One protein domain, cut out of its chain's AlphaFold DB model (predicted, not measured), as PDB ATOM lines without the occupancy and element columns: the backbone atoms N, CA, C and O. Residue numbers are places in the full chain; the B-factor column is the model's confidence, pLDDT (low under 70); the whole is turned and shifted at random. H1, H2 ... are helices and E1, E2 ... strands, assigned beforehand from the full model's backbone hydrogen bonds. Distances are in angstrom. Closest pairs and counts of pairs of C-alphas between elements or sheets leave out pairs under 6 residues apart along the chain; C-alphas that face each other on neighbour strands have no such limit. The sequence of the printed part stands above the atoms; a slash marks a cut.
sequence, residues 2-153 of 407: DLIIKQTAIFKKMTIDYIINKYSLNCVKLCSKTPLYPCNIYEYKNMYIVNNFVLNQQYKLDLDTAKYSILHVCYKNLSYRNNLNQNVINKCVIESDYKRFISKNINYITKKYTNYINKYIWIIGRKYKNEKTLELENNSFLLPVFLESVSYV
ATOM      1  N   ASP A   2     171.761 137.197  93.753       80.75
ATOM      2  CA  ASP A   2     170.771 136.103  93.834       80.75
ATOM      3  C   ASP A   2     171.091 135.039  94.890       80.75
ATOM      4  O   ASP A   2     170.193 134.582  95.598       80.75
ATOM      5  N   LEU A   3     172.378 134.722  95.083       81.31
ATOM      6  CA  LEU A   3     172.832 133.827  96.151       81.31
ATOM      7  C   LEU A   3     172.359 134.304  97.535       81.31
ATOM      8  O   LEU A   3     171.766 133.540  98.290       81.31
ATOM      9  N   ILE A   4     172.560 135.586  97.852       84.56
ATOM     10  CA  ILE A   4     172.183 136.171  99.149       84.56
ATOM     11  C   ILE A   4     170.664 136.172  99.321       84.56
ATOM     12  O   ILE A   4     170.167 135.903 100.415       84.56
ATOM     13  N   ILE A   5     169.914 136.457  98.253       87.00
ATOM     14  CA  ILE A   5     168.446 136.432  98.275       87.00
ATOM     15  C   ILE A   5     167.951 135.014  98.580       87.00
ATOM     16  O   ILE A   5     167.128 134.838  99.482       87.00
ATOM     17  N   LYS A   6     168.503 134.005  97.893       88.56
ATOM     18  CA  LYS A   6     168.193 132.589  98.121       88.56
ATOM     19  C   LYS A   6     168.509 132.171  99.559       88.56
ATOM     20  O   LYS A   6     167.630 131.642 100.237       88.56
ATOM     21  N   GLN A   7     169.705 132.489 100.059       88.75
ATOM     22  CA  GLN A   7     170.090 132.151 101.434       88.75
ATOM     23  C   GLN A   7     169.257 132.882 102.482       88.75
ATOM     24  O   GLN A   7     168.882 132.305 103.499       88.75
ATOM     25  N   THR A   8     168.858 134.122 102.200       90.88
ATOM     26  CA  THR A   8     167.939 134.861 103.066       90.88
ATOM     27  C   THR A   8     166.581 134.170 103.174       90.88
ATOM     28  O   THR A   8     165.999 134.148 104.260       90.88
ATOM     29  N   ALA A   9     166.057 133.619 102.077       91.75
ATOM     30  CA  ALA A   9     164.786 132.899 102.086       91.75
ATOM     31  C   ALA A   9     164.883 131.581 102.873       91.75
ATOM     32  O   ALA A   9     164.020 131.316 103.711       91.75
ATOM     33  N   ILE A  10     165.952 130.805 102.657       92.94
ATOM     34  CA  ILE A  10     166.192 129.540 103.369       92.94
ATOM     35  C   ILE A  10     166.354 129.794 104.871       92.94
ATOM     36  O   ILE A  10     165.622 129.208 105.666       92.94
ATOM     37  N   PHE A  11     167.216 130.737 105.263       93.69
ATOM     38  CA  PHE A  11     167.442 131.079 106.670       93.69
ATOM     39  C   PHE A  11     166.155 131.495 107.387       93.69
ATOM     40  O   PHE A  11     165.888 131.044 108.501       93.69
ATOM     41  N   LYS A  12     165.336 132.344 106.751       93.38
ATOM     42  CA  LYS A  12     164.045 132.760 107.316       93.38
ATOM     43  C   LYS A  12     163.132 131.566 107.544       93.38
ATOM     44  O   LYS A  12     162.600 131.431 108.640       93.38
ATOM     45  N   LYS A  13     162.986 130.706 106.534       94.00
ATOM     46  CA  LYS A  13     162.163 129.504 106.637       94.00
ATOM     47  C   LYS A  13     162.640 128.613 107.788       94.00
ATOM     48  O   LYS A  13     161.859 128.338 108.685       94.00
ATOM     49  N   MET A  14     163.928 128.272 107.831       95.25
ATOM     50  CA  MET A  14     164.495 127.422 108.887       95.25
ATOM     51  C   MET A  14     164.353 128.028 110.286       95.25
ATOM     52  O   MET A  14     164.038 127.317 111.235       95.25
ATOM     53  N   THR A  15     164.527 129.346 110.419       94.88
ATOM     54  CA  THR A  15     164.330 130.052 111.695       94.88
ATOM     55  C   THR A  15     162.898 129.914 112.195       94.88
ATOM     56  O   THR A  15     162.669 129.676 113.379       94.88
ATOM     57  N   ILE A  16     161.924 130.063 111.301       94.81
ATOM     58  CA  ILE A  16     160.511 130.005 111.663       94.81
ATOM     59  C   ILE A  16     160.054 128.574 111.901       94.81
ATOM     60  O   ILE A  16     159.403 128.333 112.915       94.81
ATOM     61  N   ASP A  17     160.470 127.628 111.061       95.38
ATOM     62  CA  ASP A  17     160.210 126.200 111.253       95.38
ATOM     63  C   ASP A  17     160.789 125.720 112.596       95.38
ATOM     64  O   ASP A  17     160.126 124.993 113.333       95.38
ATOM     65  N   TYR A  18     161.981 126.195 112.980       95.50
ATOM     66  CA  TYR A  18     162.571 125.899 114.287       95.50
ATOM     67  C   TYR A  18     161.690 126.382 115.447       95.50
ATOM     68  O   TYR A  18     161.419 125.612 116.367       95.50
ATOM     69  N   ILE A  19     161.210 127.631 115.407       95.69
ATOM     70  CA  ILE A  19     160.324 128.177 116.450       95.69
ATOM     71  C   ILE A  19     158.992 127.414 116.473       95.69
ATOM     72  O   ILE A  19     158.520 127.030 117.541       95.69
ATOM     73  N   ILE A  20     158.394 127.173 115.306       96.19
ATOM     74  CA  ILE A  20     157.125 126.454 115.166       96.19
ATOM     75  C   ILE A  20     157.213 125.065 115.784       96.19
ATOM     76  O   ILE A  20     156.391 124.725 116.631       96.19
ATOM     77  N   ASN A  21     158.231 124.294 115.405       96.38
ATOM     78  CA  ASN A  21     158.386 122.920 115.860       96.38
ATOM     79  C   ASN A  21     158.705 122.862 117.355       96.38
ATOM     80  O   ASN A  21     158.116 122.065 118.080       96.38
ATOM     81  N   LYS A  22     159.595 123.740 117.835       96.19
ATOM     82  CA  LYS A  22     160.016 123.764 119.242       96.19
ATOM     83  C   LYS A  22     158.883 124.124 120.204       96.19
ATOM     84  O   LYS A  22     158.878 123.639 121.331       96.19
ATOM     85  N   TYR A  23     157.952 124.974 119.774       96.25
ATOM     86  CA  TYR A  23     156.868 125.491 120.617       96.25
ATOM     87  C   TYR A  23     155.471 125.041 120.168       96.25
ATOM     88  O   TYR A  23     154.479 125.577 120.656       96.25
ATOM     89  N   SER A  24     155.393 124.077 119.245       95.81
ATOM     90  CA  SER A  24     154.146 123.517 118.704       95.81
ATOM     91  C   SER A  24     153.146 124.590 118.241       95.81
ATOM     92  O   SER A  24     151.970 124.563 118.601       95.81
ATOM     93  N   LEU A  25     153.627 125.568 117.466       96.25
ATOM     94  CA  LEU A  25     152.828 126.712 117.006       96.25
ATOM     95  C   LEU A  25     152.257 126.486 115.602       96.25
ATOM     96  O   LEU A  25     152.873 125.824 114.777       96.25
ATOM     97  N   ASN A  26     151.147 127.145 115.265       94.25
ATOM     98  CA  ASN A  26     150.681 127.227 113.876       94.25
ATOM     99  C   ASN A  26     151.144 128.527 113.209       94.25
ATOM    100  O   ASN A  26     151.052 129.604 113.802       94.25
ATOM    101  N   CYS A  27     151.586 128.458 111.951       92.25
ATOM    102  CA  CYS A  27     151.910 129.651 111.166       92.25
ATOM    103  C   CYS A  27     150.661 130.219 110.487       92.25
ATOM    104  O   CYS A  27     149.990 129.528 109.721       92.25
ATOM    105  N   VAL A  28     150.364 131.494 110.733       92.94
ATOM    106  CA  VAL A  28     149.182 132.177 110.196       92.94
ATOM    107  C   VAL A  28     149.600 133.444 109.458       92.94
ATOM    108  O   VAL A  28     150.269 134.311 110.014       92.94
ATOM    109  N   LYS A  29     149.159 133.619 108.208       89.56
ATOM    110  CA  LYS A  29     149.360 134.892 107.499       89.56
ATOM    111  C   LYS A  29     148.497 135.988 108.121       89.56
ATOM    112  O   LYS A  29     147.280 135.847 108.244       89.56
ATOM    113  N   LEU A  30     149.119 137.105 108.484       84.31
ATOM    114  CA  LEU A  30     148.435 138.239 109.089       84.31
ATOM    115  C   LEU A  30     147.628 139.010 108.033       84.31
ATOM    116  O   LEU A  30     148.199 139.625 107.130       84.31
ATOM    117  N   CYS A  31     146.305 139.041 108.179       76.88
ATOM    118  CA  CYS A  31     145.402 139.835 107.345       76.88
ATOM    119  C   CYS A  31     144.599 140.848 108.184       76.88
ATOM    120  O   CYS A  31     144.788 140.991 109.398       76.88
ATOM    121  N   SER A  32     143.720 141.627 107.545       64.56
ATOM    122  CA  SER A  32     142.998 142.734 108.192       64.56
ATOM    123  C   SER A  32     142.106 142.293 109.360       64.56
ATOM    124  O   SER A  32     141.973 143.058 110.311       64.56
ATOM    125  N   LYS A  33     141.606 141.050 109.376       70.12
ATOM    126  CA  LYS A  33     140.664 140.543 110.394       70.12
ATOM    127  C   LYS A  33     141.229 139.473 111.345       70.12
ATOM    128  O   LYS A  33     140.460 138.884 112.089       70.12
ATOM    129  N   THR A  34     142.534 139.193 111.336       78.31
ATOM    130  CA  THR A  34     143.101 138.081 112.126       78.31
ATOM    131  C   THR A  34     143.145 138.385 113.637       78.31
ATOM    132  O   THR A  34     143.867 139.309 114.019       78.31
ATOM    133  N   PRO A  35     142.442 137.631 114.505       84.00
ATOM    134  CA  PRO A  35     142.667 137.671 115.952       84.00
ATOM    135  C   PRO A  35     143.986 136.981 116.340       84.00
ATOM    136  O   PRO A  35     144.453 136.065 115.652       84.00
ATOM    137  N   LEU A  36     144.588 137.427 117.446       87.69
ATOM    138  CA  LEU A  36     145.831 136.865 117.979       87.69
ATOM    139  C   LEU A  36     145.526 135.773 119.017       87.69
ATOM    140  O   LEU A  36     144.780 136.011 119.959       87.69
ATOM    141  N   TYR A  37     146.130 134.598 118.849       90.44
ATOM    142  CA  TYR A  37     146.015 133.433 119.722       90.44
ATOM    143  C   TYR A  37     147.414 132.962 120.139       90.44
ATOM    144  O   TYR A  37     148.333 133.024 119.317       90.44
ATOM    145  N   PRO A  38     147.627 132.532 121.397       90.56
ATOM    146  CA  PRO A  38     148.960 132.163 121.887       90.56
ATOM    147  C   PRO A  38     149.604 130.974 121.163       90.56
ATOM    148  O   PRO A  38     150.824 130.924 121.059       90.56
ATOM    149  N   CYS A  39     148.799 130.055 120.622       92.00
ATOM    150  CA  CYS A  39     149.255 128.881 119.872       92.00
ATOM    151  C   CYS A  39     149.696 129.184 118.428       92.00
ATOM    152  O   CYS A  39     150.016 128.263 117.681       92.00
ATOM    153  N   ASN A  40     149.710 130.455 118.013       94.38
ATOM    154  CA  ASN A  40     150.033 130.853 116.647       94.38
ATOM    155  C   ASN A  40     151.255 131.778 116.589       94.38
ATOM    156  O   ASN A  40     151.475 132.619 117.464       94.38
ATOM    157  N   ILE A  41     151.988 131.685 115.482       95.12
ATOM    158  CA  ILE A  41     152.940 132.692 115.015       95.12
ATOM    159  C   ILE A  41     152.376 133.358 113.759       95.12
ATOM    160  O   ILE A  41     151.892 132.685 112.848       95.12
ATOM    161  N   TYR A  42     152.410 134.689 113.705       94.12
ATOM    162  CA  TYR A  42     151.774 135.438 112.622       94.12
ATOM    163  C   TYR A  42     152.787 136.060 111.677       94.12
ATOM    164  O   TYR A  42     153.554 136.922 112.095       94.12
ATOM    165  N   GLU A  43     152.746 135.697 110.402       92.12
ATOM    166  CA  GLU A  43     153.633 136.236 109.374       92.12
ATOM    167  C   GLU A  43     153.068 137.521 108.751       92.12
ATOM    168  O   GLU A  43     151.936 137.559 108.261       92.12
ATOM    169  N   TYR A  44     153.881 138.578 108.713       88.06
ATOM    170  CA  TYR A  44     153.607 139.812 107.982       88.06
ATOM    171  C   TYR A  44     154.868 140.322 107.281       88.06
ATOM    172  O   TYR A  44     155.775 140.879 107.904       88.06
ATOM    173  N   LYS A  45     154.903 140.203 105.949       83.38
ATOM    174  CA  LYS A  45     156.063 140.567 105.118       83.38
ATOM    175  C   LYS A  45     157.336 139.845 105.586       83.38
ATOM    176  O   LYS A  45     157.484 138.665 105.337       83.38
ATOM    177  N   ASN A  46     158.252 140.558 106.242       78.12
ATOM    178  CA  ASN A  46     159.526 140.030 106.748       78.12
ATOM    179  C   ASN A  46     159.558 139.972 108.284       78.12
ATOM    180  O   ASN A  46     160.635 139.989 108.878       78.12
ATOM    181  N   MET A  47     158.391 140.006 108.921       89.00
ATOM    182  CA  MET A  47     158.233 140.068 110.368       89.00
ATOM    183  C   MET A  47     157.257 139.005 110.832       89.00
ATOM    184  O   MET A  47     156.338 138.632 110.103       89.00
ATOM    185  N   TYR A  48     157.438 138.590 112.075       92.94
ATOM    186  CA  TYR A  48     156.588 137.624 112.739       92.94
ATOM    187  C   TYR A  48     156.080 138.211 114.049       92.94
ATOM    188  O   TYR A  48     156.784 138.976 114.705       92.94
ATOM    189  N   ILE A  49     154.848 137.897 114.426       93.62
ATOM    190  CA  ILE A  49     154.284 138.263 115.726       93.62
ATOM    191  C   ILE A  49     154.126 136.971 116.513       93.62
ATOM    192  O   ILE A  49     153.495 136.031 116.031       93.62
ATOM    193  N   VAL A  50     154.707 136.925 117.706       95.06
ATOM    194  CA  VAL A  50     154.737 135.731 118.557       95.06
ATOM    195  C   VAL A  50     154.339 136.095 119.980       95.06
ATOM    196  O   VAL A  50     154.639 137.199 120.439       95.06
ATOM    197  N   ASN A  51     153.629 135.206 120.675       96.00
ATOM    198  CA  ASN A  51     153.296 135.426 122.080       96.00
ATOM    199  C   ASN A  51     154.579 135.469 122.931       96.00
ATOM    200  O   ASN A  51     155.537 134.735 122.676       96.00
ATOM    201  N   ASN A  52     154.600 136.329 123.947       94.25
ATOM    202  CA  ASN A  52     155.765 136.523 124.807       94.25
ATOM    203  C   ASN A  52     156.201 135.265 125.569       94.25
ATOM    204  O   ASN A  52     157.387 135.136 125.861       94.25
ATOM    205  N   PHE A  53     155.294 134.312 125.807       95.00
ATOM    206  CA  PHE A  53     155.624 132.995 126.354       95.00
ATOM    207  C   PHE A  53     156.779 132.327 125.594       95.00
ATOM    208  O   PHE A  53     157.711 131.821 126.212       95.00
ATOM    209  N   VAL A  54     156.773 132.396 124.260       95.00
ATOM    210  CA  VAL A  54     157.813 131.789 123.415       95.00
ATOM    211  C   VAL A  54     159.180 132.414 123.683       95.00
ATOM    212  O   VAL A  54     160.172 131.707 123.841       95.00
ATOM    213  N   LEU A  55     159.243 133.745 123.772       92.62
ATOM    214  CA  LEU A  55     160.497 134.461 124.015       92.62
ATOM    215  C   LEU A  55     161.002 134.264 125.446       92.62
ATOM    216  O   LEU A  55     162.207 134.106 125.638       92.62
ATOM    217  N   ASN A  56     160.101 134.219 126.428       92.50
ATOM    218  CA  ASN A  56     160.450 133.917 127.815       92.50
ATOM    219  C   ASN A  56     161.077 132.527 127.928       92.50
ATOM    220  O   ASN A  56     162.135 132.388 128.534       92.50
ATOM    221  N   GLN A  57     160.481 131.521 127.285       92.75
ATOM    222  CA  GLN A  57     161.015 130.158 127.279       92.75
ATOM    223  C   GLN A  57     162.338 130.047 126.508       92.75
ATOM    224  O   GLN A  57     163.255 129.366 126.956       92.75
ATOM    225  N   GLN A  58     162.465 130.712 125.354       92.56
ATOM    226  CA  GLN A  58     163.682 130.644 124.535       92.56
ATOM    227  C   GLN A  58     164.881 131.320 125.206       92.56
ATOM    228  O   GLN A  58     165.989 130.788 125.167       92.56
ATOM    229  N   TYR A  59     164.665 132.497 125.788       90.25
ATOM    230  CA  TYR A  59     165.740 133.401 126.194       90.25
ATOM    231  C   TYR A  59     165.784 133.668 127.701       90.25
ATOM    232  O   TYR A  59     166.579 134.498 128.138       90.25
ATOM    233  N   LYS A  60     164.949 132.984 128.496       89.50
ATOM    234  CA  LYS A  60     164.818 133.187 129.950       89.50
ATOM    235  C   LYS A  60     164.497 134.645 130.303       89.50
ATOM    236  O   LYS A  60     165.121 135.243 131.175       89.50
ATOM    237  N   LEU A  61     163.544 135.220 129.573       88.31
ATOM    238  CA  LEU A  61     163.051 136.586 129.771       88.31
ATOM    239  C   LEU A  61     161.803 136.600 130.664       88.31
ATOM    240  O   LEU A  61     161.150 135.574 130.840       88.31
ATOM    241  N   ASP A  62     161.454 137.787 131.159       89.31
ATOM    242  CA  ASP A  62     160.260 138.039 131.974       89.31
ATOM    243  C   ASP A  62     159.321 139.051 131.287       89.31
ATOM    244  O   ASP A  62     159.098 140.175 131.738       89.31
ATOM    245  N   LEU A  63     158.854 138.705 130.083       90.00
ATOM    246  CA  LEU A  63     157.901 139.512 129.319       90.00
ATOM    247  C   LEU A  63     156.453 139.144 129.678       90.00
ATOM    248  O   LEU A  63     156.119 137.972 129.819       90.00
ATOM    249  N   ASP A  64     155.569 140.142 129.704       91.44
ATOM    250  CA  ASP A  64     154.121 140.000 129.935       91.44
ATOM    251  C   ASP A  64     153.466 138.990 128.966       91.44
ATOM    252  O   ASP A  64     153.336 139.263 127.771       91.44
ATOM    253  N   THR A  65     153.047 137.821 129.457       92.56
ATOM    254  CA  THR A  65     152.520 136.710 128.637       92.56
ATOM    255  C   THR A  65     151.149 136.986 128.015       92.56
ATOM    256  O   THR A  65     150.778 136.318 127.046       92.56
ATOM    257  N   ALA A  66     150.426 138.010 128.482       91.25
ATOM    258  CA  ALA A  66     149.203 138.486 127.831       91.25
ATOM    259  C   ALA A  66     149.491 139.251 126.524       91.25
ATOM    260  O   ALA A  66     148.578 139.546 125.749       91.25
ATOM    261  N   LYS A  67     150.764 139.576 126.265       93.31
ATOM    262  CA  LYS A  67     151.213 140.338 125.102       93.31
ATOM    263  C   LYS A  67     152.022 139.501 124.120       93.31
ATOM    264  O   LYS A  67     152.465 138.380 124.364       93.31
ATOM    265  N   TYR A  68     152.231 140.123 122.974       93.62
ATOM    266  CA  TYR A  68     152.973 139.618 121.842       93.62
ATOM    267  C   TYR A  68     154.183 140.504 121.578       93.62
ATOM    268  O   TYR A  68     154.217 141.691 121.914       93.62
ATOM    269  N   SER A  69     155.174 139.932 120.920       92.31
ATOM    270  CA  SER A  69     156.370 140.623 120.476       92.31
ATOM    271  C   SER A  69     156.536 140.486 118.970       92.31
ATOM    272  O   SER A  69     156.126 139.493 118.368       92.31
ATOM    273  N   ILE A  70     157.152 141.500 118.362       92.69
ATOM    274  CA  ILE A  70     157.528 141.464 116.949       92.69
ATOM    275  C   ILE A  70     158.922 140.854 116.843       92.69
ATOM    276  O   ILE A  70     159.848 141.293 117.523       92.69
ATOM    277  N   LEU A  71     159.061 139.887 115.950       93.44
ATOM    278  CA  LEU A  71     160.295 139.226 115.581       93.44
ATOM    279  C   LEU A  71     160.664 139.604 114.142       93.44
ATOM    280  O   LEU A  71     159.864 139.447 113.221       93.44
ATOM    281  N   HIS A  72     161.876 140.099 113.932       92.81
ATOM    282  CA  HIS A  72     162.435 140.387 112.613       92.81
ATOM    283  C   HIS A  72     163.597 139.432 112.344       92.81
ATOM    284  O   HIS A  72     164.614 139.483 113.031       92.81
ATOM    285  N   VAL A  73     163.450 138.566 111.342       92.81
ATOM    286  CA  VAL A  73     164.482 137.588 110.970       92.81
ATOM    287  C   VAL A  73     165.289 138.126 109.793       92.81
ATOM    288  O   VAL A  73     164.734 138.467 108.741       92.81
ATOM    289  N   CYS A  74     166.610 138.197 109.946       90.19
ATOM    290  CA  CYS A  74     167.501 138.655 108.889       90.19
ATOM    291  C   CYS A  74     168.753 137.788 108.759       90.19
ATOM    292  O   CYS A  74     169.451 137.523 109.733       90.19
ATOM    293  N   TYR A  75     169.082 137.431 107.518       90.75
ATOM    294  CA  TYR A  75     170.323 136.744 107.178       90.75
ATOM    295  C   TYR A  75     171.492 137.738 107.168       90.75
ATOM    296  O   TYR A  75     171.925 138.223 106.124       90.75
ATOM    297  N   LYS A  76     171.908 138.150 108.369       88.19
ATOM    298  CA  LYS A  76     173.003 139.091 108.619       88.19
ATOM    299  C   LYS A  76     173.731 138.721 109.907       88.19
ATOM    300  O   LYS A  76     173.109 138.250 110.860       88.19
ATOM    301  N   ASN A  77     175.027 139.019 109.947       89.19
ATOM    302  CA  ASN A  77     175.778 139.095 111.196       89.19
ATOM    303  C   ASN A  77     175.406 140.420 111.877       89.19
ATOM    304  O   ASN A  77     175.493 141.482 111.257       89.19
ATOM    305  N   LEU A  78     174.939 140.360 113.118       91.25
ATOM    306  CA  LEU A  78     174.454 141.519 113.859       91.25
ATOM    307  C   LEU A  78     175.484 141.970 114.877       91.25
ATOM    308  O   LEU A  78     176.062 141.159 115.592       91.25
ATOM    309  N   SER A  79     175.676 143.279 114.976       92.44
ATOM    310  CA  SER A  79     176.449 143.862 116.068       92.44
ATOM    311  C   SER A  79     175.519 144.226 117.221       92.44
ATOM    312  O   SER A  79     174.365 144.613 117.002       92.44
ATOM    313  N   TYR A  80     175.994 144.098 118.457       92.44
ATOM    314  CA  TYR A  80     175.222 144.458 119.641       92.44
ATOM    315  C   TYR A  80     176.078 145.131 120.714       92.44
ATOM    316  O   TYR A  80     177.307 145.031 120.730       92.44
ATOM    317  N   ARG A  81     175.395 145.829 121.626       89.81
ATOM    318  CA  ARG A  81     175.974 146.387 122.852       89.81
ATOM    319  C   ARG A  81     175.227 145.869 124.071       89.81
ATOM    320  O   ARG A  81     173.993 145.889 124.097       89.81
ATOM    321  N   ASN A  82     175.983 145.498 125.097       84.12
ATOM    322  CA  ASN A  82     175.433 145.136 126.399       84.12
ATOM    323  C   ASN A  82     174.863 146.403 127.039       84.12
ATOM    324  O   ASN A  82     175.570 147.407 127.180       84.12
ATOM    325  N   ASN A  83     173.590 146.370 127.422       67.31
ATOM    326  CA  ASN A  83     173.004 147.433 128.222       67.31
ATOM    327  C   ASN A  83     173.185 147.074 129.701       67.31
ATOM    328  O   ASN A  83     172.416 146.297 130.249       67.31
ATOM    329  N   LEU A  84     174.236 147.602 130.330       54.12
ATOM    330  CA  LEU A  84     174.586 147.274 131.721       54.12
ATOM    331  C   LEU A  84     173.580 147.837 132.745       54.12
ATOM    332  O   LEU A  84     173.529 147.357 133.869       54.12
ATOM    333  N   ASN A  85     172.760 148.821 132.359       51.88
ATOM    334  CA  ASN A  85     171.914 149.580 133.292       51.88
ATOM    335  C   ASN A  85     170.466 149.067 133.395       51.88
ATOM    336  O   ASN A  85     169.681 149.592 134.179       51.88
ATOM    337  N   GLN A  86     170.079 148.085 132.582       50.34
ATOM    338  CA  GLN A  86     168.757 147.459 132.610       50.34
ATOM    339  C   GLN A  86     168.989 145.968 132.433       50.34
ATOM    340  O   GLN A  86     169.459 145.576 131.369       50.34
ATOM    341  N   ASN A  87     168.725 145.173 133.470       50.31
ATOM    342  CA  ASN A  87     168.910 143.721 133.497       50.31
ATOM    343  C   ASN A  87     168.814 143.057 132.101       50.31
ATOM    344  O   ASN A  87     167.739 142.946 131.522       50.31
ATOM    345  N   VAL A  88     169.976 142.624 131.595       55.22
ATOM    346  CA  VAL A  88     170.187 141.526 130.630       55.22
ATOM    347  C   VAL A  88     169.533 141.648 129.242       55.22
ATOM    348  O   VAL A  88     169.069 140.647 128.702       55.22
ATOM    349  N   ILE A  89     169.508 142.818 128.588       74.81
ATOM    350  CA  ILE A  89     169.061 142.845 127.177       74.81
ATOM    351  C   ILE A  89     170.044 143.555 126.242       74.81
ATOM    352  O   ILE A  89     170.394 144.725 126.414       74.81
ATOM    353  N   ASN A  90     170.479 142.828 125.210       87.25
ATOM    354  CA  ASN A  90     171.452 143.281 124.223       87.25
ATOM    355  C   ASN A  90     170.788 144.176 123.175       87.25
ATOM    356  O   ASN A  90     169.879 143.759 122.452       87.25
ATOM    357  N   LYS A  91     171.257 145.420 123.055       89.62
ATOM    358  CA  LYS A  91     170.717 146.367 122.074       89.62
ATOM    359  C   LYS A  91     171.375 146.137 120.720       89.62
ATOM    360  O   LYS A  91     172.599 146.209 120.609       89.62
ATOM    361  N   CYS A  92     170.564 145.905 119.691       90.75
ATOM    362  CA  CYS A  92     171.041 145.738 118.323       90.75
ATOM    363  C   CYS A  92     171.632 147.048 117.798       90.75
ATOM    364  O   CYS A  92     170.994 148.105 117.897       90.75
ATOM    365  N   VAL A  93     172.809 146.972 117.184       89.12
ATOM    366  CA  VAL A  93     173.408 148.082 116.449       89.12
ATOM    367  C   VAL A  93     173.294 147.788 114.966       89.12
ATOM    368  O   VAL A  93     173.897 146.857 114.437       89.12
ATOM    369  N   ILE A  94     172.457 148.578 114.299       85.69
ATOM    370  CA  ILE A  94     172.229 148.466 112.866       85.69
ATOM    371  C   ILE A  94     172.194 149.861 112.244       85.69
ATOM    372  O   ILE A  94     171.725 150.822 112.860       85.69
ATOM    373  N   GLU A  95     172.668 149.949 111.002       82.50
ATOM    374  CA  GLU A  95     172.682 151.147 110.168       82.50
ATOM    375  C   GLU A  95     171.322 151.854 110.094       82.50
ATOM    376  O   GLU A  95     170.248 151.235 110.079       82.50
ATOM    377  N   SER A  96     171.366 153.186 109.998       79.00
ATOM    378  CA  SER A  96     170.177 154.039 110.055       79.00
ATOM    379  C   SER A  96     169.147 153.724 108.977       79.00
ATOM    380  O   SER A  96     167.946 153.782 109.247       79.00
ATOM    381  N   ASP A  97     169.585 153.375 107.769       78.44
ATOM    382  CA  ASP A  97     168.671 153.118 106.657       78.44
ATOM    383  C   ASP A  97     167.963 151.774 106.797       78.44
ATOM    384  O   ASP A  97     166.748 151.687 106.598       78.44
ATOM    385  N   TYR A  98     168.664 150.755 107.288       82.12
ATOM    386  CA  TYR A  98     168.041 149.475 107.604       82.12
ATOM    387  C   TYR A  98     167.096 149.586 108.812       82.12
ATOM    388  O   TYR A  98     165.986 149.048 108.789       82.12
ATOM    389  N   LYS A  99     167.450 150.392 109.824       83.19
ATOM    390  CA  LYS A  99     166.535 150.728 110.929       83.19
ATOM    391  C   LYS A  99     165.264 151.423 110.427       83.19
ATOM    392  O   LYS A  99     164.167 151.107 110.895       83.19
ATOM    393  N   ARG A 100     165.375 152.350 109.465       80.50
ATOM    394  CA  ARG A 100     164.216 153.006 108.825       80.50
ATOM    395  C   ARG A 100     163.354 152.002 108.063       80.50
ATOM    396  O   ARG A 100     162.132 152.069 108.179       80.50
ATOM    397  N   PHE A 101     163.968 151.079 107.323       82.31
ATOM    398  CA  PHE A 101     163.261 150.016 106.606       82.31
ATOM    399  C   PHE A 101     162.433 149.137 107.554       82.31
ATOM    400  O   PHE A 101     161.235 148.956 107.330       82.31
ATOM    401  N   ILE A 102     163.038 148.669 108.651       83.00
ATOM    402  CA  ILE A 102     162.346 147.918 109.708       83.00
ATOM    403  C   ILE A 102     161.181 148.754 110.262       83.00
ATOM    404  O   ILE A 102     160.023 148.339 110.220       83.00
ATOM    405  N   SER A 103     161.457 149.991 110.681       78.81
ATOM    406  CA  SER A 103     160.467 150.870 111.324       78.81
ATOM    407  C   SER A 103     159.235 151.151 110.455       78.81
ATOM    408  O   SER A 103     158.119 151.204 110.970       78.81
ATOM    409  N   LYS A 104     159.407 151.300 109.132       77.38
ATOM    410  CA  LYS A 104     158.288 151.507 108.195       77.38
ATOM    411  C   LYS A 104     157.285 150.350 108.222       77.38
ATOM    412  O   LYS A 104     156.084 150.602 108.174       77.38
ATOM    413  N   ASN A 105     157.757 149.107 108.329       75.44
ATOM    414  CA  ASN A 105     156.890 147.926 108.346       75.44
ATOM    415  C   ASN A 105     156.209 147.708 109.712       75.44
ATOM    416  O   ASN A 105     155.070 147.250 109.757       75.44
ATOM    417  N   ILE A 106     156.853 148.116 110.812       79.75
ATOM    418  CA  ILE A 106     156.320 147.978 112.182       79.75
ATOM    419  C   ILE A 106     155.165 148.930 112.471       79.75
ATOM    420  O   ILE A 106     154.254 148.574 113.220       79.75
ATOM    421  N   ASN A 107     155.175 150.135 111.896       75.50
ATOM    422  CA  ASN A 107     154.138 151.139 112.162       75.50
ATOM    423  C   ASN A 107     152.722 150.622 111.862       75.50
ATOM    424  O   ASN A 107     151.775 151.027 112.526       75.50
ATOM    425  N   TYR A 108     152.571 149.730 110.880       76.88
ATOM    426  CA  TYR A 108     151.287 149.095 110.585       76.88
ATOM    427  C   TYR A 108     150.857 148.134 111.706       76.88
ATOM    428  O   TYR A 108     149.755 148.255 112.236       76.88
ATOM    429  N   ILE A 109     151.754 147.223 112.100       80.81
ATOM    430  CA  ILE A 109     151.511 146.205 113.133       80.81
ATOM    431  C   ILE A 109     151.208 146.861 114.487       80.81
ATOM    432  O   ILE A 109     150.207 146.545 115.126       80.81
ATOM    433  N   THR A 110     152.061 147.801 114.898       78.44
ATOM    434  CA  THR A 110     151.946 148.479 116.196       78.44
ATOM    435  C   THR A 110     150.679 149.306 116.301       78.44
ATOM    436  O   THR A 110     150.025 149.207 117.323       78.44
ATOM    437  N   LYS A 111     150.267 150.043 115.257       79.44
ATOM    438  CA  LYS A 111     148.988 150.776 115.275       79.44
ATOM    439  C   LYS A 111     147.788 149.841 115.430       79.44
ATOM    440  O   LYS A 111     146.873 150.145 116.188       79.44
ATOM    441  N   LYS A 112     147.791 148.707 114.720       79.62
ATOM    442  CA  LYS A 112     146.669 147.761 114.720       79.62
ATOM    443  C   LYS A 112     146.501 147.044 116.062       79.62
ATOM    444  O   LYS A 112     145.378 146.864 116.517       79.62
ATOM    445  N   TYR A 113     147.604 146.653 116.695       82.69
ATOM    446  CA  TYR A 113     147.600 145.838 117.913       82.69
ATOM    447  C   TYR A 113     148.263 146.554 119.096       82.69
ATOM    448  O   TYR A 113     148.921 145.916 119.913       82.69
ATOM    449  N   THR A 114     148.100 147.880 119.183       78.75
ATOM    450  CA  THR A 114     148.813 148.762 120.130       78.75
ATOM    451  C   THR A 114     148.816 148.237 121.570       78.75
ATOM    452  O   THR A 114     149.854 148.267 122.223       78.75
ATOM    453  N   ASN A 115     147.688 147.704 122.048       82.62
ATOM    454  CA  ASN A 115     147.550 147.229 123.432       82.62
ATOM    455  C   ASN A 115     148.080 145.803 123.654       82.62
ATOM    456  O   ASN A 115     148.314 145.405 124.792       82.62
ATOM    457  N   TYR A 116     148.289 145.047 122.576       86.50
ATOM    458  CA  TYR A 116     148.676 143.639 122.620       86.50
ATOM    459  C   TYR A 116     150.138 143.410 122.239       86.50
ATOM    460  O   TYR A 116     150.637 142.310 122.435       86.50
ATOM    461  N   ILE A 117     150.836 144.411 121.688       87.88
ATOM    462  CA  ILE A 117     152.214 144.270 121.202       87.88
ATOM    463  C   ILE A 117     153.188 145.100 122.038       87.88
ATOM    464  O   ILE A 117     152.996 146.294 122.259       87.88
ATOM    465  N   ASN A 118     154.286 144.471 122.452       83.44
ATOM    466  CA  ASN A 118     155.380 145.129 123.152       83.44
ATOM    467  C   ASN A 118     156.118 146.155 122.279       83.44
ATOM    468  O   ASN A 118     156.224 146.039 121.060       83.44
ATOM    469  N   LYS A 119     156.731 147.143 122.941       77.25
ATOM    470  CA  LYS A 119     157.508 148.216 122.291       77.25
ATOM    471  C   LYS A 119     158.831 147.758 121.660       77.25
ATOM    472  O   LYS A 119     159.446 148.544 120.933       77.25
ATOM    473  N   TYR A 120     159.286 146.546 121.976       82.12
ATOM    474  CA  TYR A 120     160.557 145.988 121.521       82.12
ATOM    475  C   TYR A 120     160.361 145.110 120.288       82.12
ATOM    476  O   TYR A 120     159.440 144.296 120.227       82.12
ATOM    477  N   ILE A 121     161.253 145.277 119.315       88.94
ATOM    478  CA  ILE A 121     161.366 144.384 118.164       88.94
ATOM    479  C   ILE A 121     162.579 143.508 118.393       88.94
ATOM    480  O   ILE A 121     163.701 144.010 118.444       88.94
ATOM    481  N   TRP A 122     162.349 142.214 118.514       91.75
ATOM    482  CA  TRP A 122     163.408 141.229 118.626       91.75
ATOM    483  C   TRP A 122     163.958 140.930 117.247       91.75
ATOM    484  O   TRP A 122     163.202 140.822 116.280       91.75
ATOM    485  N   ILE A 123     165.273 140.824 117.144       92.81
ATOM    486  CA  ILE A 123     165.941 140.535 115.886       92.81
ATOM    487  C   ILE A 123     166.694 139.231 116.027       92.81
ATOM    488  O   ILE A 123     167.550 139.110 116.898       92.81
ATOM    489  N   ILE A 124     166.402 138.308 115.115       93.94
ATOM    490  CA  ILE A 124     167.207 137.109 114.926       93.94
ATOM    491  C   ILE A 124     168.128 137.343 113.736       93.94
ATOM    492  O   ILE A 124     167.680 137.502 112.593       93.94
ATOM    493  N   GLY A 125     169.417 137.413 114.046       92.75
ATOM    494  CA  GLY A 125     170.498 137.372 113.076       92.75
ATOM    495  C   GLY A 125     171.052 135.965 112.954       92.75
ATOM    496  O   GLY A 125     170.717 135.082 113.738       92.75
ATOM    497  N   ARG A 126     171.949 135.778 111.991       90.62
ATOM    498  CA  ARG A 126     172.675 134.515 111.850       90.62
ATOM    499  C   ARG A 126     173.751 134.347 112.925       90.62
ATOM    500  O   ARG A 126     173.968 133.250 113.422       90.62
ATOM    501  N   LYS A 127     174.432 135.448 113.252       91.06
ATOM    502  CA  LYS A 127     175.503 135.539 114.252       91.06
ATOM    503  C   LYS A 127     175.432 136.874 114.964       91.06
ATOM    504  O   LYS A 127     174.921 137.846 114.398       91.06
ATOM    505  N   TYR A 128     176.030 136.942 116.143       92.12
ATOM    506  CA  TYR A 128     176.101 138.154 116.942       92.12
ATOM    507  C   TYR A 128     177.548 138.489 117.284       92.12
ATOM    508  O   TYR A 128     178.316 137.622 117.685       92.12
ATOM    509  N   LYS A 129     177.916 139.759 117.133       91.94
ATOM    510  CA  LYS A 129     179.230 140.292 117.485       91.94
ATOM    511  C   LYS A 129     179.088 141.390 118.525       91.94
ATOM    512  O   LYS A 129     178.357 142.360 118.311       91.94
ATOM    513  N   ASN A 130     179.820 141.268 119.623       91.38
ATOM    514  CA  ASN A 130     179.906 142.341 120.599       91.38
ATOM    515  C   ASN A 130     180.752 143.489 120.029       91.38
ATOM    516  O   ASN A 130     181.894 143.274 119.623       91.38
ATOM    517  N   GLU A 131     180.232 144.719 119.997       89.19
ATOM    518  CA  GLU A 131     181.007 145.855 119.468       89.19
ATOM    519  C   GLU A 131     182.231 146.214 120.318       89.19
ATOM    520  O   GLU A 131     183.169 146.810 119.794       89.19
ATOM    521  N   LYS A 132     182.222 145.878 121.613       86.19
ATOM    522  CA  LYS A 132     183.308 146.211 122.543       86.19
ATOM    523  C   LYS A 132     184.326 145.085 122.668       86.19
ATOM    524  O   LYS A 132     185.510 145.330 122.478       86.19
ATOM    525  N   THR A 133     183.874 143.877 123.003       86.88
ATOM    526  CA  THR A 133     184.772 142.733 123.259       86.88
ATOM    527  C   THR A 133     185.176 142.003 121.982       86.88
ATOM    528  O   THR A 133     186.134 141.243 121.994       86.88
ATOM    529  N   LEU A 134     184.468 142.241 120.868       84.62
ATOM    530  CA  LEU A 134     184.616 141.522 119.596       84.62
ATOM    531  C   LEU A 134     184.300 140.020 119.676       84.62
ATOM    532  O   LEU A 134     184.483 139.320 118.679       84.62
ATOM    533  N   GLU A 135     183.776 139.549 120.810       87.06
ATOM    534  CA  GLU A 135     183.289 138.183 120.990       87.06
ATOM    535  C   GLU A 135     182.171 137.869 119.994       87.06
ATOM    536  O   GLU A 135     181.338 138.725 119.662       87.06
ATOM    537  N   LEU A 136     182.171 136.623 119.521       89.00
ATOM    538  CA  LEU A 136     181.244 136.112 118.523       89.00
ATOM    539  C   LEU A 136     180.350 135.042 119.143       89.00
ATOM    540  O   LEU A 136     180.848 134.093 119.738       89.00
ATOM    541  N   GLU A 137     179.045 135.172 118.924       91.75
ATOM    542  CA  GLU A 137     178.059 134.126 119.171       91.75
ATOM    543  C   GLU A 137     177.518 133.632 117.826       91.75
ATOM    544  O   GLU A 137     176.979 134.414 117.036       91.75
ATOM    545  N   ASN A 138     177.685 132.339 117.552       90.94
ATOM    546  CA  ASN A 138     177.365 131.740 116.255       90.94
ATOM    547  C   ASN A 138     175.975 131.090 116.213       90.94
ATOM    548  O   ASN A 138     175.521 130.706 115.137       90.94
ATOM    549  N   ASN A 139     175.303 130.949 117.354       92.88
ATOM    550  CA  ASN A 139     173.961 130.402 117.450       92.88
ATOM    551  C   ASN A 139     172.915 131.514 117.321       92.88
ATOM    552  O   ASN A 139     172.825 132.421 118.156       92.88
ATOM    553  N   SER A 140     172.061 131.387 116.305       92.88
ATOM    554  CA  SER A 140     171.010 132.362 115.983       92.88
ATOM    555  C   SER A 140     170.011 132.602 117.129       92.88
ATOM    556  O   SER A 140     169.404 133.671 117.189       92.88
ATOM    557  N   PHE A 141     169.857 131.651 118.060       93.06
ATOM    558  CA  PHE A 141     168.867 131.690 119.144       93.06
ATOM    559  C   PHE A 141     169.459 131.748 120.557       93.06
ATOM    560  O   PHE A 141     168.704 131.630 121.525       93.06
ATOM    561  N   LEU A 142     170.779 131.885 120.715       89.75
ATOM    562  CA  LEU A 142     171.372 131.934 122.057       89.75
ATOM    563  C   LEU A 142     171.284 133.331 122.677       89.75
ATOM    564  O   LEU A 142     171.092 133.465 123.883       89.75
ATOM    565  N   LEU A 143     171.395 134.371 121.849       88.56
ATOM    566  CA  LEU A 143     171.477 135.747 122.314       88.56
ATOM    567  C   LEU A 143     170.221 136.547 121.934       88.56
ATOM    568  O   LEU A 143     170.004 136.811 120.748       88.56
ATOM    569  N   PRO A 144     169.410 137.001 122.905       89.81
ATOM    570  CA  PRO A 144     168.286 137.875 122.617       89.81
ATOM    571  C   PRO A 144     168.797 139.285 122.306       89.81
ATOM    572  O   PRO A 144     169.457 139.921 123.134       89.81
ATOM    573  N   VAL A 145     168.476 139.788 121.113       91.50
ATOM    574  CA  VAL A 145     168.864 141.127 120.655       91.50
ATOM    575  C   VAL A 145     167.631 141.909 120.207       91.50
ATOM    576  O   VAL A 145     166.762 141.369 119.522       91.50
ATOM    577  N   PHE A 146     167.541 143.193 120.573       89.88
ATOM    578  CA  PHE A 146     166.355 144.013 120.286       89.88
ATOM    579  C   PHE A 146     166.652 145.393 119.689       89.88
ATOM    580  O   PHE A 146     167.718 145.983 119.884       89.88
ATOM    581  N   LEU A 147     165.646 145.948 119.008       86.94
ATOM    582  CA  LEU A 147     165.510 147.365 118.684       86.94
ATOM    583  C   LEU A 147     164.309 147.968 119.421       86.94
ATOM    584  O   LEU A 147     163.232 147.381 119.491       86.94
ATOM    585  N   GLU A 148     164.468 149.196 119.905       76.38
ATOM    586  CA  GLU A 148     163.344 150.024 120.352       76.38
ATOM    587  C   GLU A 148     162.525 150.480 119.138       76.38
ATOM    588  O   GLU A 148     163.086 150.997 118.161       76.38
ATOM    589  N   SER A 149     161.200 150.317 119.197       64.81
ATOM    590  CA  SER A 149     160.314 150.825 118.150       64.81
ATOM    591  C   SER A 149     160.400 152.353 118.052       64.81
ATOM    592  O   SER A 149     160.282 153.091 119.031       64.81
ATOM    593  N   VAL A 150     160.616 152.852 116.832       56.75
ATOM    594  CA  VAL A 150     160.804 154.289 116.557       56.75
ATOM    595  C   VAL A 150     159.528 155.102 116.818       56.75
ATOM    596  O   VAL A 150     159.608 156.316 117.005       56.75
ATOM    597  N   SER A 151     158.362 154.454 116.897       51.69
ATOM    598  CA  SER A 151     157.075 155.082 117.214       51.69
ATOM    599  C   SER A 151     157.034 155.749 118.597       51.69
ATOM    600  O   SER A 151     156.259 156.684 118.764       51.69
ATOM    601  N   TYR A 152     157.903 155.368 119.542       44.78
ATOM    602  CA  TYR A 152     157.985 155.995 120.872       44.78
ATOM    603  C   TYR A 152     159.067 157.085 121.006       44.78
ATOM    604  O   TYR A 152     159.110 157.783 122.015       44.78
ATOM    605  N   VAL A 153     159.928 157.289 119.998       42.28
ATOM    606  CA  VAL A 153     161.113 158.173 120.098       42.28
ATOM    607  C   VAL A 153     160.961 159.451 119.258       42.28
ATOM    608  O   VAL A 153     161.886 159.888 118.573       42.28
TER     609      VAL A 153
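Overview. This is residues 2 to 153 of the 407 residues of an uncharacterized protein of viral metagenome (UniProt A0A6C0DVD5). One strongly twisted sheet of nine strands runs through the whole domain, with the long helix H1 and the short H2 over one face and H3 over the other, three layers in all. The helices gather over the part from E1 to E7, leaving E5 and E8 at the far end without a helix. The printed part has 152 residues, with three named helices and nine named strands in the order H1 E1 E2 E3 H2 E4 E5 E6 H3 E7 E8 E9; the sheet, mixed, runs E1 E2 E3 E4 E7 E9 E6 E5 E8. The class is mixed, helices and strands, and the whole is compact and rounded, with a radius of gyration of the C-alphas of 14.9 A and spans of 45 by 39 by 30 A.

Arrangement. Begin at H1, residues 2 to 23, which is on the sheet; its Ile 20 and Asn 26 of E1, residues 26 to 29, are their closest C-alphas, 6.6 A apart. The N and O pairs named next are within hydrogen-bond range. The edge strand E1 is parallel to E2, residues 40 to 44 (N 28 and O 41, 2.9 A). E2 forms a hairpin with E3, residues 47 to 51 (N 42 and O 49, 2.9 A). E3 is antiparallel to E4, residues 68 to 73 (N 48 and O 71, 2.8 A). H2, residues 52 to 59, lies over E4 at a height over the sheet of 10.3 A; their closest C-alphas are Asn 52 and Tyr 68, 5.1 A apart. E5, residues 77 to 82, and E6, residues 90 to 93, form a hairpin (N 81 and O 91, 3.0 A). H3, residues 96 to 112, is on the opposite face from H2, at a height of 8.9 A. E7, residues 117 to 124, bends by 72 degrees at residue 120 and is parallel to E4 (N 122 and O 70, 2.8 A). The edge strand E8, residues 127 to 130, is parallel to E5 (N 80 and O 129, 2.9 A). E9, residues 145 to 148, is staggered: it is parallel to E6 (N 92 and O 146, 2.9 A) and antiparallel to E7 (N 121 and O 147, 2.9 A). Every O i to N i+4 pair is within range in H1 and H2, and 10 of 13 in H3.

Along the chain. Find C-alpha 2 at (170.771, 136.103, 93.834); from there H1 runs 32.0 A. H3 runs 24.8 A, with a kink of 36 degrees near residue 105, and E7 17.8 A. E9 ends at C-alpha 148, (163.344, 150.024, 120.352).

Size, cuts and confidence. The C-alphas of Lys 33 and Thr 133, the two farthest apart, are 46.0 A apart. The printed part has no cut, and the link from E8 to E9 is long. The pLDDT is under 70 at residue 32, residues 83 to 88 and residues 149 to 153.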